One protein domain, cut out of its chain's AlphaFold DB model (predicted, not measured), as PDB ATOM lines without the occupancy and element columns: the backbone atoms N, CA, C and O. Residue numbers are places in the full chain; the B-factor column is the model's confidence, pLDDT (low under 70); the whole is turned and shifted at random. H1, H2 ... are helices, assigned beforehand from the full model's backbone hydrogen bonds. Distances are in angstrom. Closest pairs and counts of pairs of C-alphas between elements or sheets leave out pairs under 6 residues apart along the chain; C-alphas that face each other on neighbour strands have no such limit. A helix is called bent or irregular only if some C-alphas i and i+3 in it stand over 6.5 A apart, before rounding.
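AT A GLANCE: This is residues 156 to 192 and 203 to 263 of the 623 residues of the protein "VPS9 domain-containing protein" of Aphanomyces invadans (UniProt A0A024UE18). The longest helix, H4, makes a helical hairpin with H3, and H2 runs alongside to complete a small up-and-down bundle of three helices, in which H2 and H4 meet only weakly; H1 crosses H4 on one side, about perpendicular to it. Residues 157 to 162 and residues 231 to 237 stick out from this body, and H4 turns sharply near residue 257. The printed part has 98 residues with four named helices in the order H1, H2, H3, H4 and no named strand, and its class is all helix. It is compact, with a radius of gyration of the C-alphas of 14.1 A, and elongated, spanning 43 by 27 by 24 A.

IN THESE COORDINATES: H4, residues 235 to 263, is 40.4 A long from C-alpha 235 at (175.113, 146.644, 177.684) to C-alpha 263 at (143.060, 152.526, 153.804). It is irregular, with C-alphas 256 and 259 7.8 A apart, and has a kink of 73 degrees near residue 257. H3, residues 208 to 224, is 24.0 A long. H2, residues 174 to 191, is 25.6 A long and neither bent nor irregular, but only just: C-alphas 175 and 178 are 6.0 A apart. H1, residues 160 to 171, is 16.5 A long and begins with C-alpha 160 at (160.214, 164.446, 163.101).

HOW THE PARTS SIT: H4, with residues 242 to 253 alone, touches H3; the closest C-alphas are those of Val 219 and Ala 246, 5.9 A apart. This hairpin runs opposite ways at a steep tilt of 37 degrees, only just past shallow. H2, with residues 175 to 179, touches residues 218 to 222 of H3, closest at the C-alphas of Ser 176 and Leu 222, 6.1 A, at a shallow tilt of 15 degrees, opposite ways. H2 and H4 only just touch, with 3 pairs of C-alphas within 8 A, closest at Val 187 and Gln 256, 7.2 A; they run the same way at a shallow tilt of 25 degrees. H1, with residues 163 to 167, touches residues 248 to 252 of H4, closest at the C-alphas of Leu 167 and Ala 248, 6.2 A, and is about perpendicular to it at 77 degrees. H1 and H2 touch only at the corner by their link, closest at the C-alphas of Arg 171 and Ala 177, 5.2 A. H1 and H3 are apart. Each O i to N i+4 pair is within hydrogen-bond range in H1 and H3, against 12 of 14 in H2 and 22 of 25 in H4.

THE WHOLE: The two C-alphas farthest apart are those of Leu 232 and Ala 263, 44.8 A. Residues 193 to 202 are not printed, and C-alphas 192 and 203 are 12.8 A apart across this cut, which lies in the link from H2 to H3. The link from H1 to H2 is tight and that from H3 to H4 is short. The mean pLDDT of the printed part is 77.4; residues 156 to 161, 172 to 175, 203 and 225 to 240 are under 70.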
ATOM      1  N   GLY A 156     161.215 158.603 171.194       56.19
ATOM      2  CA  GLY A 156     159.902 159.111 171.588       56.19
ATOM      3  C   GLY A 156     159.916 160.573 172.049       56.19
ATOM      4  O   GLY A 156     158.846 161.144 172.286       56.19
ATOM      5  N   GLU A 157     161.100 161.171 172.187       59.19
ATOM      6  CA  GLU A 157     161.326 162.593 172.480       59.19
ATOM      7  C   GLU A 157     161.883 163.365 171.276       59.19
ATOM      8  O   GLU A 157     162.024 164.587 171.325       59.19
ATOM      9  N   MET A 158     162.192 162.668 170.181       64.38
ATOM     10  CA  MET A 158     162.822 163.274 169.019       64.38
ATOM     11  C   MET A 158     161.780 163.913 168.096       64.38
ATOM     12  O   MET A 158     160.725 163.348 167.816       64.38
ATOM     13  N   ASP A 159     162.071 165.103 167.580       63.53
ATOM     14  CA  ASP A 159     161.213 165.732 166.583       63.53
ATOM     15  C   ASP A 159     161.321 165.020 165.219       63.53
ATOM     16  O   ASP A 159     162.328 164.395 164.868       63.53
ATOM     17  N   CYS A 160     160.270 165.125 164.399       66.19
ATOM     18  CA  CYS A 160     160.214 164.446 163.101       66.19
ATOM     19  C   CYS A 160     161.365 164.867 162.167       66.19
ATOM     20  O   CYS A 160     161.806 164.086 161.322       66.19
ATOM     21  N   ALA A 161     161.872 166.097 162.314       65.81
ATOM     22  CA  ALA A 161     162.998 166.595 161.535       65.81
ATOM     23  C   ALA A 161     164.310 165.886 161.900       65.81
ATOM     24  O   ALA A 161     165.040 165.469 160.996       65.81
ATOM     25  N   THR A 162     164.606 165.702 163.190       71.44
ATOM     26  CA  THR A 162     165.806 164.967 163.615       71.44
ATOM     27  C   THR A 162     165.681 163.485 163.277       71.44
ATOM     28  O   THR A 162     166.651 162.900 162.794       71.44
ATOM     29  N   PHE A 163     164.478 162.907 163.364       73.75
ATOM     30  CA  PHE A 163     164.216 161.539 162.906       73.75
ATOM     31  C   PHE A 163     164.557 161.326 161.429       73.75
ATOM     32  O   PHE A 163     165.291 160.402 161.081       73.75
ATOM     33  N   ARG A 164     164.083 162.212 160.548       72.88
ATOM     34  CA  ARG A 164     164.383 162.129 159.109       72.88
ATOM     35  C   ARG A 164     165.873 162.279 158.815       72.88
ATOM     36  O   ARG A 164     166.392 161.582 157.947       72.88
ATOM     37  N   ARG A 165     166.576 163.155 159.542       71.62
ATOM     38  CA  ARG A 165     168.037 163.301 159.417       71.62
ATOM     39  C   ARG A 165     168.770 162.046 159.875       71.62
ATOM     40  O   ARG A 165     169.697 161.618 159.196       71.62
ATOM     41  N   TYR A 166     168.337 161.447 160.983       76.06
ATOM     42  CA  TYR A 166     168.884 160.183 161.461       76.06
ATOM     43  C   TYR A 166     168.711 159.084 160.412       76.06
ATOM     44  O   TYR A 166     169.694 158.470 160.014       76.06
ATOM     45  N   LEU A 167     167.501 158.913 159.873       77.44
ATOM     46  CA  LEU A 167     167.238 157.947 158.809       77.44
ATOM     47  C   LEU A 167     168.123 158.192 157.573       77.44
ATOM     48  O   LEU A 167     168.730 157.258 157.055       77.44
ATOM     49  N   ALA A 168     168.226 159.442 157.113       73.38
ATOM     50  CA  ALA A 168     169.067 159.801 155.972       73.38
ATOM     51  C   ALA A 168     170.545 159.460 156.213       73.38
ATOM     52  O   ALA A 168     171.222 158.977 155.307       73.38
ATOM     53  N   MET A 169     171.028 159.658 157.442       72.25
ATOM     54  CA  MET A 169     172.374 159.267 157.845       72.25
ATOM     55  C   MET A 169     172.547 157.746 157.809       72.25
ATOM     56  O   MET A 169     173.526 157.283 157.234       72.25
ATOM     57  N   ILE A 170     171.604 156.961 158.353       73.75
ATOM     58  CA  ILE A 170     171.703 155.494 158.279       73.75
ATOM     59  C   ILE A 170     171.723 155.048 156.819       73.75
ATOM     60  O   ILE A 170     172.561 154.235 156.466       73.75
ATOM     61  N   ARG A 171     170.868 155.593 155.946       73.69
ATOM     62  CA  ARG A 171     170.811 155.215 154.519       73.69
ATOM     63  C   ARG A 171     172.080 155.546 153.732       73.69
ATOM     64  O   ARG A 171     172.326 154.924 152.704       73.69
ATOM     65  N   ALA A 172     172.858 156.525 154.183       65.88
ATOM     66  CA  ALA A 172     174.087 156.942 153.518       65.88
ATOM     67  C   ALA A 172     175.256 155.960 153.722       65.88
ATOM     68  O   ALA A 172     176.256 156.040 153.000       65.88
ATOM     69  N   TYR A 173     175.163 155.038 154.687       66.75
ATOM     70  CA  TYR A 173     176.213 154.042 154.877       66.75
ATOM     71  C   TYR A 173     176.128 152.957 153.797       66.75
ATOM     72  O   TYR A 173     175.057 152.398 153.589       66.75
ATOM     73  N   PRO A 174     177.234 152.596 153.122       62.66
ATOM     74  CA  PRO A 174     177.209 151.581 152.064       62.66
ATOM     75  C   PRO A 174     176.667 150.217 152.524       62.66
ATOM     76  O   PRO A 174     175.998 149.519 151.767       62.66
ATOM     77  N   GLU A 175     176.932 149.852 153.779       64.19
ATOM     78  CA  GLU A 175     176.566 148.560 154.374       64.19
ATOM     79  C   GLU A 175     175.066 148.462 154.686       64.19
ATOM     80  O   GLU A 175     174.442 147.433 154.436       64.19
ATOM     81  N   SER A 176     174.460 149.552 155.158       74.06
ATOM     82  CA  SER A 176     173.011 149.652 155.356       74.06
ATOM     83  C   SER A 176     172.274 149.969 154.056       74.06
ATOM     84  O   SER A 176     171.122 149.570 153.899       74.06
ATOM     85  N   ALA A 177     172.913 150.659 153.103       73.44
ATOM     86  CA  ALA A 177     172.317 151.033 151.825       73.44
ATOM     87  C   ALA A 177     171.817 149.804 151.060       73.44
ATOM     88  O   ALA A 177     170.754 149.871 150.448       73.44
ATOM     89  N   ALA A 178     172.519 148.671 151.145       79.06
ATOM     90  CA  ALA A 178     172.067 147.405 150.568       79.06
ATOM     91  C   ALA A 178     170.766 146.891 151.220       79.06
ATOM     92  O   ALA A 178     169.867 146.417 150.521       79.06
ATOM     93  N   VAL A 179     170.630 147.035 152.543       84.56
ATOM     94  CA  VAL A 179     169.411 146.661 153.282       84.56
ATOM     95  C   VAL A 179     168.247 147.572 152.892       84.56
ATOM     96  O   VAL A 179     167.175 147.081 152.546       84.56
ATOM     97  N   PHE A 180     168.461 148.890 152.857       85.88
ATOM     98  CA  PHE A 180     167.436 149.840 152.413       85.88
ATOM     99  C   PHE A 180     167.070 149.662 150.935       85.88
ATOM    100  O   PHE A 180     165.897 149.741 150.596       85.88
ATOM    101  N   SER A 181     168.030 149.323 150.072       85.06
ATOM    102  CA  SER A 181     167.753 148.978 148.670       85.06
ATOM    103  C   SER A 181     166.903 147.711 148.564       85.06
ATOM    104  O   SER A 181     166.001 147.641 147.740       85.06
ATOM    105  N   SER A 182     167.145 146.718 149.426       86.44
ATOM    106  CA  SER A 182     166.328 145.499 149.486       86.44
ATOM    107  C   SER A 182     164.899 145.792 149.957       86.44
ATOM    108  O   SER A 182     163.954 145.186 149.454       86.44
ATOM    109  N   LEU A 183     164.726 146.736 150.890       88.06
ATOM    110  CA  LEU A 183     163.409 147.240 151.291       88.06
ATOM    111  C   LEU A 183     162.703 147.957 150.138       88.06
ATOM    112  O   LEU A 183     161.523 147.706 149.912       88.06
ATOM    113  N   ASP A 184     163.422 148.793 149.390       87.75
ATOM    114  CA  ASP A 184     162.873 149.521 148.244       87.75
ATOM    115  C   ASP A 184     162.434 148.557 147.131       87.75
ATOM    116  O   ASP A 184     161.348 148.714 146.578       87.75
ATOM    117  N   VAL A 185     163.215 147.502 146.865       86.62
ATOM    118  CA  VAL A 185     162.833 146.414 145.945       86.62
ATOM    119  C   VAL A 185     161.599 145.670 146.454       86.62
ATOM    120  O   VAL A 185     160.670 145.450 145.688       86.62
ATOM    121  N   PHE A 186     161.536 145.326 147.743       87.69
ATOM    122  CA  PHE A 186     160.348 144.683 148.313       87.69
ATOM    123  C   PHE A 186     159.090 145.546 148.145       87.69
ATOM    124  O   PHE A 186     158.042 145.035 147.752       87.69
ATOM    125  N   VAL A 187     159.178 146.846 148.434       86.56
ATOM    126  CA  VAL A 187     158.061 147.784 148.259       86.56
ATOM    127  C   VAL A 187     157.672 147.879 146.785       86.56
ATOM    128  O   VAL A 187     156.485 147.800 146.465       86.56
ATOM    129  N   HIS A 188     158.657 147.992 145.892       85.62
ATOM    130  CA  HIS A 188     158.438 147.997 144.452       85.62
ATOM    131  C   HIS A 188     157.702 146.733 143.999       85.62
ATOM    132  O   HIS A 188     156.631 146.850 143.421       85.62
ATOM    133  N   ASP A 189     158.178 145.539 144.357       81.75
ATOM    134  CA  ASP A 189     157.564 144.255 143.991       81.75
ATOM    135  C   ASP A 189     156.118 144.111 144.499       81.75
ATOM    136  O   ASP A 189     155.289 143.438 143.881       81.75
ATOM    137  N   VAL A 190     155.793 144.724 145.643       80.44
ATOM    138  CA  VAL A 190     154.432 144.716 146.203       80.44
ATOM    139  C   VAL A 190     153.484 145.621 145.412       80.44
ATOM    140  O   VAL A 190     152.296 145.299 145.306       80.44
ATOM    141  N   PHE A 191     153.980 146.737 144.874       81.25
ATOM    142  CA  PHE A 191     153.180 147.727 144.144       81.25
ATOM    143  C   PHE A 191     153.294 147.631 142.619       81.25
ATOM    144  O   PHE A 191     152.468 148.219 141.915       81.25
ATOM    145  N   GLU A 192     154.258 146.876 142.096       74.81
ATOM    146  CA  GLU A 192     154.460 146.713 140.666       74.81
ATOM    147  C   GLU A 192     153.298 145.910 140.052       74.81
ATOM    148  O   GLU A 192     152.931 144.832 140.547       74.81
ATOM    149  N   GLN A 203     147.372 144.059 149.252       69.00
ATOM    150  CA  GLN A 203     146.874 143.806 150.613       69.00
ATOM    151  C   GLN A 203     147.261 142.428 151.193       69.00
ATOM    152  O   GLN A 203     147.423 142.296 152.400       69.00
ATOM    153  N   HIS A 204     147.441 141.393 150.362       72.44
ATOM    154  CA  HIS A 204     147.862 140.064 150.824       72.44
ATOM    155  C   HIS A 204     149.336 140.043 151.273       72.44
ATOM    156  O   HIS A 204     149.729 139.238 152.122       72.44
ATOM    157  N   TYR A 205     150.185 140.889 150.691       73.06
ATOM    158  CA  TYR A 205     151.595 140.988 151.068       73.06
ATOM    159  C   TYR A 205     151.783 141.859 152.309       73.06
ATOM    160  O   TYR A 205     152.619 141.539 153.150       73.06
ATOM    161  N   LEU A 206     150.924 142.860 152.480       84.75
ATOM    162  CA  LEU A 206     150.998 143.885 153.521       84.75
ATOM    163  C   LEU A 206     150.326 143.490 154.851       84.75
ATOM    164  O   LEU A 206     149.815 144.336 155.574       84.75
ATOM    165  N   THR A 207     150.304 142.199 155.188       87.94
ATOM    166  CA  THR A 207     149.758 141.744 156.483       87.94
ATOM    167  C   THR A 207     150.725 142.053 157.635       87.94
ATOM    168  O   THR A 207     151.941 141.984 157.421       87.94
ATOM    169  N   PRO A 208     150.233 142.263 158.876       90.62
ATOM    170  CA  PRO A 208     151.086 142.575 160.027       90.62
ATOM    171  C   PRO A 208     152.209 141.555 160.238       90.62
ATOM    172  O   PRO A 208     153.359 141.917 160.464       90.62
ATOM    173  N   ARG A 209     151.906 140.257 160.084       90.62
ATOM    174  CA  ARG A 209     152.893 139.172 160.229       90.62
ATOM    175  C   ARG A 209     154.018 139.249 159.197       90.62
ATOM    176  O   ARG A 209     155.167 138.986 159.536       90.62
ATOM    177  N   ARG A 210     153.696 139.574 157.942       88.88
ATOM    178  CA  ARG A 210     154.684 139.643 156.856       88.88
ATOM    179  C   ARG A 210     155.555 140.883 156.975       88.88
ATOM    180  O   ARG A 210     156.768 140.756 156.878       88.88
ATOM    181  N   LEU A 211     154.946 142.041 157.223       92.06
ATOM    182  CA  LEU A 211     155.695 143.281 157.420       92.06
ATOM    183  C   LEU A 211     156.590 143.197 158.656       92.06
ATOM    184  O   LEU A 211     157.755 143.563 158.563       92.06
ATOM    185  N   ARG A 212     156.109 142.599 159.755       93.12
ATOM    186  CA  ARG A 212     156.943 142.315 160.930       93.12
ATOM    187  C   ARG A 212     158.128 141.417 160.583       93.12
ATOM    188  O   ARG A 212     159.236 141.707 160.997       93.12
ATOM    189  N   HIS A 213     157.923 140.359 159.797       91.94
ATOM    190  CA  HIS A 213     159.012 139.471 159.371       91.94
ATOM    191  C   HIS A 213     160.062 140.181 158.505       91.94
ATOM    192  O   HIS A 213     161.258 139.979 158.704       91.94
ATOM    193  N   VAL A 214     159.627 141.013 157.551       91.38
ATOM    194  CA  VAL A 214     160.530 141.828 156.718       91.38
ATOM    195  C   VAL A 214     161.305 142.816 157.587       91.38
ATOM    196  O   VAL A 214     162.524 142.898 157.473       91.38
ATOM    197  N   TRP A 215     160.610 143.509 158.490       93.69
ATOM    198  CA  TRP A 215     161.205 144.433 159.447       93.69
ATOM    199  C   TRP A 215     162.252 143.749 160.334       93.69
ATOM    200  O   TRP A 215     163.390 144.202 160.346       93.69
ATOM    201  N   THR A 216     161.921 142.627 160.987       91.56
ATOM    202  CA  THR A 216     162.854 141.885 161.855       91.56
ATOM    203  C   THR A 216     164.111 141.488 161.092       91.56
ATOM    204  O   THR A 216     165.207 141.806 161.530       91.56
ATOM    205  N   LYS A 217     163.967 140.913 159.889       90.50
ATOM    206  CA  LYS A 217     165.124 140.567 159.051       90.50
ATOM    207  C   LYS A 217     166.005 141.767 158.709       90.50
ATOM    208  O   LYS A 217     167.217 141.618 158.632       90.50
ATOM    209  N   CYS A 218     165.412 142.928 158.449       89.19
ATOM    210  CA  CYS A 218     166.180 144.128 158.124       89.19
ATOM    211  C   CYS A 218     166.921 144.672 159.345       89.19
ATOM    212  O   CYS A 218     168.066 145.086 159.207       89.19
ATOM    213  N   VAL A 219     166.289 144.649 160.521       88.12
ATOM    214  CA  VAL A 219     166.931 145.046 161.780       88.12
ATOM    215  C   VAL A 219     168.096 144.106 162.100       88.12
ATOM    216  O   VAL A 219     169.201 144.597 162.296       88.12
ATOM    217  N   ASP A 220     167.892 142.788 162.017       85.50
ATOM    218  CA  ASP A 220     168.943 141.789 162.262       85.50
ATOM    219  C   ASP A 220     170.141 141.978 161.309       85.50
ATOM    220  O   ASP A 220     171.290 142.009 161.739       85.50
ATOM    221  N   LEU A 221     169.892 142.198 160.009       83.25
ATOM    222  CA  LEU A 221     170.958 142.467 159.031       83.25
ATOM    223  C   LEU A 221     171.717 143.770 159.320       83.25
ATOM    224  O   LEU A 221     172.922 143.866 159.069       83.25
ATOM    225  N   LEU A 222     171.032 144.803 159.811       79.38
ATOM    226  CA  LEU A 222     171.663 146.072 160.170       79.38
ATOM    227  C   LEU A 222     172.503 145.941 161.449       79.38
ATOM    228  O   LEU A 222     173.586 146.532 161.523       79.38
ATOM    229  N   ASP A 223     172.058 145.132 162.407       75.88
ATOM    230  CA  ASP A 223     172.838 144.792 163.596       75.88
ATOM    231  C   ASP A 223     174.091 143.978 163.229       75.88
ATOM    232  O   ASP A 223     175.201 144.338 163.633       75.88
ATOM    233  N   ASP A 224     173.946 142.958 162.377       72.31
ATOM    234  CA  ASP A 224     175.043 142.083 161.936       72.31
ATOM    235  C   ASP A 224     176.104 142.818 161.096       72.31
ATOM    236  O   ASP A 224     177.292 142.495 161.149       72.31
ATOM    237  N   THR A 225     175.704 143.838 160.329       65.50
ATOM    238  CA  THR A 225     176.633 144.654 159.517       65.50
ATOM    239  C   THR A 225     177.466 145.639 160.345       65.50
ATOM    240  O   THR A 225     178.411 146.246 159.827       65.50
ATOM    241  N   GLY A 226     177.177 145.775 161.645       56.75
ATOM    242  CA  GLY A 226     177.914 146.658 162.547       56.75
ATOM    243  C   GLY A 226     177.590 148.139 162.342       56.75
ATOM    244  O   GLY A 226     178.413 148.998 162.665       56.75
ATOM    245  N   THR A 227     176.398 148.462 161.824       55.09
ATOM    246  CA  THR A 227     175.936 149.860 161.673       55.09
ATOM    247  C   THR A 227     175.845 150.601 163.014       55.09
ATOM    248  O   THR A 227     175.914 151.834 163.058       55.09
ATOM    249  N   LEU A 228     175.771 149.858 164.121       54.97
ATOM    250  CA  LEU A 228     175.829 150.353 165.489       54.97
ATOM    251  C   LEU A 228     177.099 149.809 166.166       54.97
ATOM    252  O   LEU A 228     177.169 148.629 166.491       54.97
ATOM    253  N   ASP A 229     178.110 150.655 166.398       52.25
ATOM    254  CA  ASP A 229     179.331 150.256 167.122       52.25
ATOM    255  C   ASP A 229     178.994 149.608 168.478       52.25
ATOM    256  O   ASP A 229     178.499 150.282 169.383       52.25
ATOM    257  N   THR A 230     179.286 148.318 168.624       46.75
ATOM    258  CA  THR A 230     178.970 147.495 169.802       46.75
ATOM    259  C   THR A 230     180.120 147.201 170.780       46.75
ATOM    260  O   THR A 230     179.809 146.960 171.943       46.75
ATOM    261  N   PRO A 231     181.429 147.233 170.453       44.84
ATOM    262  CA  PRO A 231     182.389 146.550 171.330       44.84
ATOM    263  C   PRO A 231     182.862 147.342 172.565       44.84
ATOM    264  O   PRO A 231     183.537 146.766 173.412       44.84
ATOM    265  N   LEU A 232     182.546 148.639 172.698       46.50
ATOM    266  CA  LEU A 232     183.065 149.492 173.790       46.50
ATOM    267  C   LEU A 232     181.983 150.132 174.676       46.50
ATOM    268  O   LEU A 232     182.313 150.876 175.598       46.50
ATOM    269  N   LEU A 233     180.704 149.879 174.397       51.31
ATOM    270  CA  LEU A 233     179.584 150.504 175.102       51.31
ATOM    271  C   LEU A 233     178.995 149.546 176.145       51.31
ATOM    272  O   LEU A 233     178.921 148.339 175.926       51.31
ATOM    273  N   ALA A 234     178.564 150.090 177.287       53.47
ATOM    274  CA  ALA A 234     177.864 149.322 178.316       53.47
ATOM    275  C   ALA A 234     176.615 148.622 177.726       53.47
ATOM    276  O   ALA A 234     175.985 149.174 176.820       53.47
ATOM    277  N   PRO A 235     176.211 147.445 178.242       59.22
ATOM    278  CA  PRO A 235     175.113 146.644 177.684       59.22
ATOM    279  C   PRO A 235     173.779 147.402 177.554       59.22
ATOM    280  O   PRO A 235     172.997 147.123 176.648       59.22
ATOM    281  N   THR A 236     173.542 148.407 178.398       59.75
ATOM    282  CA  THR A 236     172.380 149.304 178.315       59.75
ATOM    283  C   THR A 236     172.373 150.140 177.030       59.75
ATOM    284  O   THR A 236     171.360 150.207 176.339       59.75
ATOM    285  N   HIS A 237     173.509 150.718 176.632       61.84
ATOM    286  CA  HIS A 237     173.614 151.532 175.415       61.84
ATOM    287  C   HIS A 237     173.391 150.724 174.131       61.84
ATOM    288  O   HIS A 237     172.898 151.271 173.143       61.84
ATOM    289  N   VAL A 238     173.725 149.431 174.140       63.25
ATOM    290  CA  VAL A 238     173.471 148.526 173.010       63.25
ATOM    291  C   VAL A 238     171.966 148.312 172.822       63.25
ATOM    292  O   VAL A 238     171.467 148.440 171.707       63.25
ATOM    293  N   GLN A 239     171.227 148.087 173.914       67.69
ATOM    294  CA  GLN A 239     169.767 147.935 173.874       67.69
ATOM    295  C   GLN A 239     169.064 149.207 173.381       67.69
ATOM    296  O   GLN A 239     168.169 149.127 172.539       67.69
ATOM    297  N   HIS A 240     169.499 150.385 173.842       69.38
ATOM    298  CA  HIS A 240     168.936 151.660 173.385       69.38
ATOM    299  C   HIS A 240     169.176 151.905 171.891       69.38
ATOM    300  O   HIS A 240     168.265 152.313 171.178       69.38
ATOM    301  N   ARG A 241     170.376 151.609 171.379       70.50
ATOM    302  CA  ARG A 241     170.679 151.787 169.951       70.50
ATOM    303  C   ARG A 241     169.923 150.817 169.049       70.50
ATOM    304  O   ARG A 241     169.446 151.235 167.996       70.50
ATOM    305  N   HIS A 242     169.774 149.564 169.473       78.06
ATOM    306  CA  HIS A 242     168.943 148.592 168.764       78.06
ATOM    307  C   HIS A 242     167.496 149.093 168.649       78.06
ATOM    308  O   HIS A 242     166.918 149.085 167.565       78.06
ATOM    309  N   LEU A 243     166.933 149.633 169.737       78.88
ATOM    310  CA  LEU A 243     165.592 150.221 169.735       78.88
ATOM    311  C   LEU A 243     165.461 151.382 168.731       78.88
ATOM    312  O   LEU A 243     164.499 151.421 167.963       78.88
ATOM    313  N   GLN A 244     166.437 152.297 168.702       78.06
ATOM    314  CA  GLN A 244     166.457 153.444 167.782       78.06
ATOM    315  C   GLN A 244     166.472 153.007 166.315       78.06
ATOM    316  O   GLN A 244     165.719 153.530 165.489       78.06
ATOM    317  N   LEU A 245     167.318 152.029 165.995       80.69
ATOM    318  CA  LEU A 245     167.420 151.448 164.663       80.69
ATOM    319  C   LEU A 245     166.116 150.749 164.269       80.69
ATOM    320  O   LEU A 245     165.583 150.993 163.188       80.69
ATOM    321  N   ALA A 246     165.561 149.944 165.172       86.12
ATOM    322  CA  ALA A 246     164.317 149.225 164.962       86.12
ATOM    323  C   ALA A 246     163.139 150.179 164.676       86.12
ATOM    324  O   ALA A 246     162.373 149.954 163.735       86.12
ATOM    325  N   GLN A 247     163.044 151.292 165.413       86.25
ATOM    326  CA  GLN A 247     162.063 152.361 165.183       86.25
ATOM    327  C   GLN A 247     162.290 153.098 163.852       86.25
ATOM    328  O   GLN A 247     161.326 153.417 163.150       86.25
ATOM    329  N   ALA A 248     163.549 153.350 163.475       85.12
ATOM    330  CA  ALA A 248     163.901 153.976 162.199       85.12
ATOM    331  C   ALA A 248     163.466 153.128 160.997       85.12
ATOM    332  O   ALA A 248     162.814 153.634 160.082       85.12
ATOM    333  N   VAL A 249     163.779 151.830 161.029       89.06
ATOM    334  CA  VAL A 249     163.416 150.875 159.974       89.06
ATOM    335  C   VAL A 249     161.900 150.682 159.901       89.06
ATOM    336  O   VAL A 249     161.352 150.643 158.800       89.06
ATOM    337  N   GLU A 250     161.206 150.611 161.045       91.12
ATOM    338  CA  GLU A 250     159.739 150.534 161.085       91.12
ATOM    339  C   GLU A 250     159.110 151.745 160.392       91.12
ATOM    340  O   GLU A 250     158.306 151.578 159.478       91.12
ATOM    341  N   SER A 251     159.495 152.959 160.796       89.50
ATOM    342  CA  SER A 251     158.922 154.181 160.226       89.50
ATOM    343  C   SER A 251     159.200 154.276 158.726       89.50
ATOM    344  O   SER A 251     158.295 154.601 157.966       89.50
ATOM    345  N   TYR A 252     160.409 153.904 158.290       90.38
ATOM    346  CA  TYR A 252     160.773 153.890 156.875       90.38
ATOM    347  C   TYR A 252     159.921 152.939 156.036       90.38
ATOM    348  O   TYR A 252     159.412 153.318 154.984       90.38
ATOM    349  N   LEU A 253     159.778 151.694 156.494       91.81
ATOM    350  CA  LEU A 253     158.970 150.694 155.809       91.81
ATOM    351  C   LEU A 253     157.502 151.126 155.776       91.81
ATOM    352  O   LEU A 253     156.860 151.070 154.728       91.81
ATOM    353  N   MET A 254     156.979 151.569 156.921       93.31
ATOM    354  CA  MET A 254     155.568 151.906 157.060       93.31
ATOM    355  C   MET A 254     155.179 153.168 156.292       93.31
ATOM    356  O   MET A 254     154.085 153.178 155.745       93.31
ATOM    357  N   GLU A 255     156.054 154.172 156.180       92.06
ATOM    358  CA  GLU A 255     155.811 155.389 155.384       92.06
ATOM    359  C   GLU A 255     155.577 155.071 153.900       92.06
ATOM    360  O   GLU A 255     154.719 155.679 153.268       92.06
ATOM    361  N   GLN A 256     156.251 154.051 153.359       90.69
ATOM    362  CA  GLN A 256     156.082 153.643 151.960       90.69
ATOM    363  C   GLN A 256     154.804 152.840 151.694       90.69
ATOM    364  O   GLN A 256     154.264 152.875 150.590       90.69
ATOM    365  N   VAL A 257     154.322 152.083 152.683       92.31
ATOM    366  CA  VAL A 257     153.130 151.225 152.532       92.31
ATOM    367  C   VAL A 257     151.873 151.828 153.164       92.31
ATOM    368  O   VAL A 257     150.794 151.234 153.065       92.31
ATOM    369  N   HIS A 258     151.999 152.993 153.805       93.94
ATOM    370  CA  HIS A 258     150.982 153.616 154.646       93.94
ATOM    371  C   HIS A 258     149.635 153.754 153.946       93.94
ATOM    372  O   HIS A 258     148.644 153.247 154.463       93.94
ATOM    373  N   ASP A 259     149.595 154.368 152.766       91.75
ATOM    374  CA  ASP A 259     148.338 154.696 152.088       91.75
ATOM    375  C   ASP A 259     147.485 153.449 151.822       91.75
ATOM    376  O   ASP A 259     146.267 153.454 152.004       91.75
ATOM    377  N   VAL A 260     148.127 152.337 151.450       90.81
ATOM    378  CA  VAL A 260     147.432 151.082 151.143       90.81
ATOM    379  C   VAL A 260     147.064 150.314 152.406       90.81
ATOM    380  O   VAL A 260     145.957 149.770 152.489       90.81
ATOM    381  N   VAL A 261     147.958 150.267 153.397       93.06
ATOM    382  CA  VAL A 261     147.695 149.580 154.666       93.06
ATOM    383  C   VAL A 261     146.624 150.315 155.463       93.06
ATOM    384  O   VAL A 261     145.638 149.704 155.874       93.06
ATOM    385  N   PHE A 262     146.777 151.622 155.650       95.00
ATOM    386  CA  PHE A 262     145.865 152.435 156.438       95.00
ATOM    387  C   PHE A 262     144.474 152.478 155.806       95.00
ATOM    388  O   PHE A 262     143.495 152.246 156.509       95.00
ATOM    389  N   ALA A 263     144.358 152.622 154.479       92.56
ATOM    390  CA  ALA A 263     143.060 152.526 153.804       92.56
ATOM    391  C   ALA A 263     142.377 151.161 154.021       92.56
ATOM    392  O   ALA A 263     141.160 151.097 154.217       92.56
TER     393      ALA A 263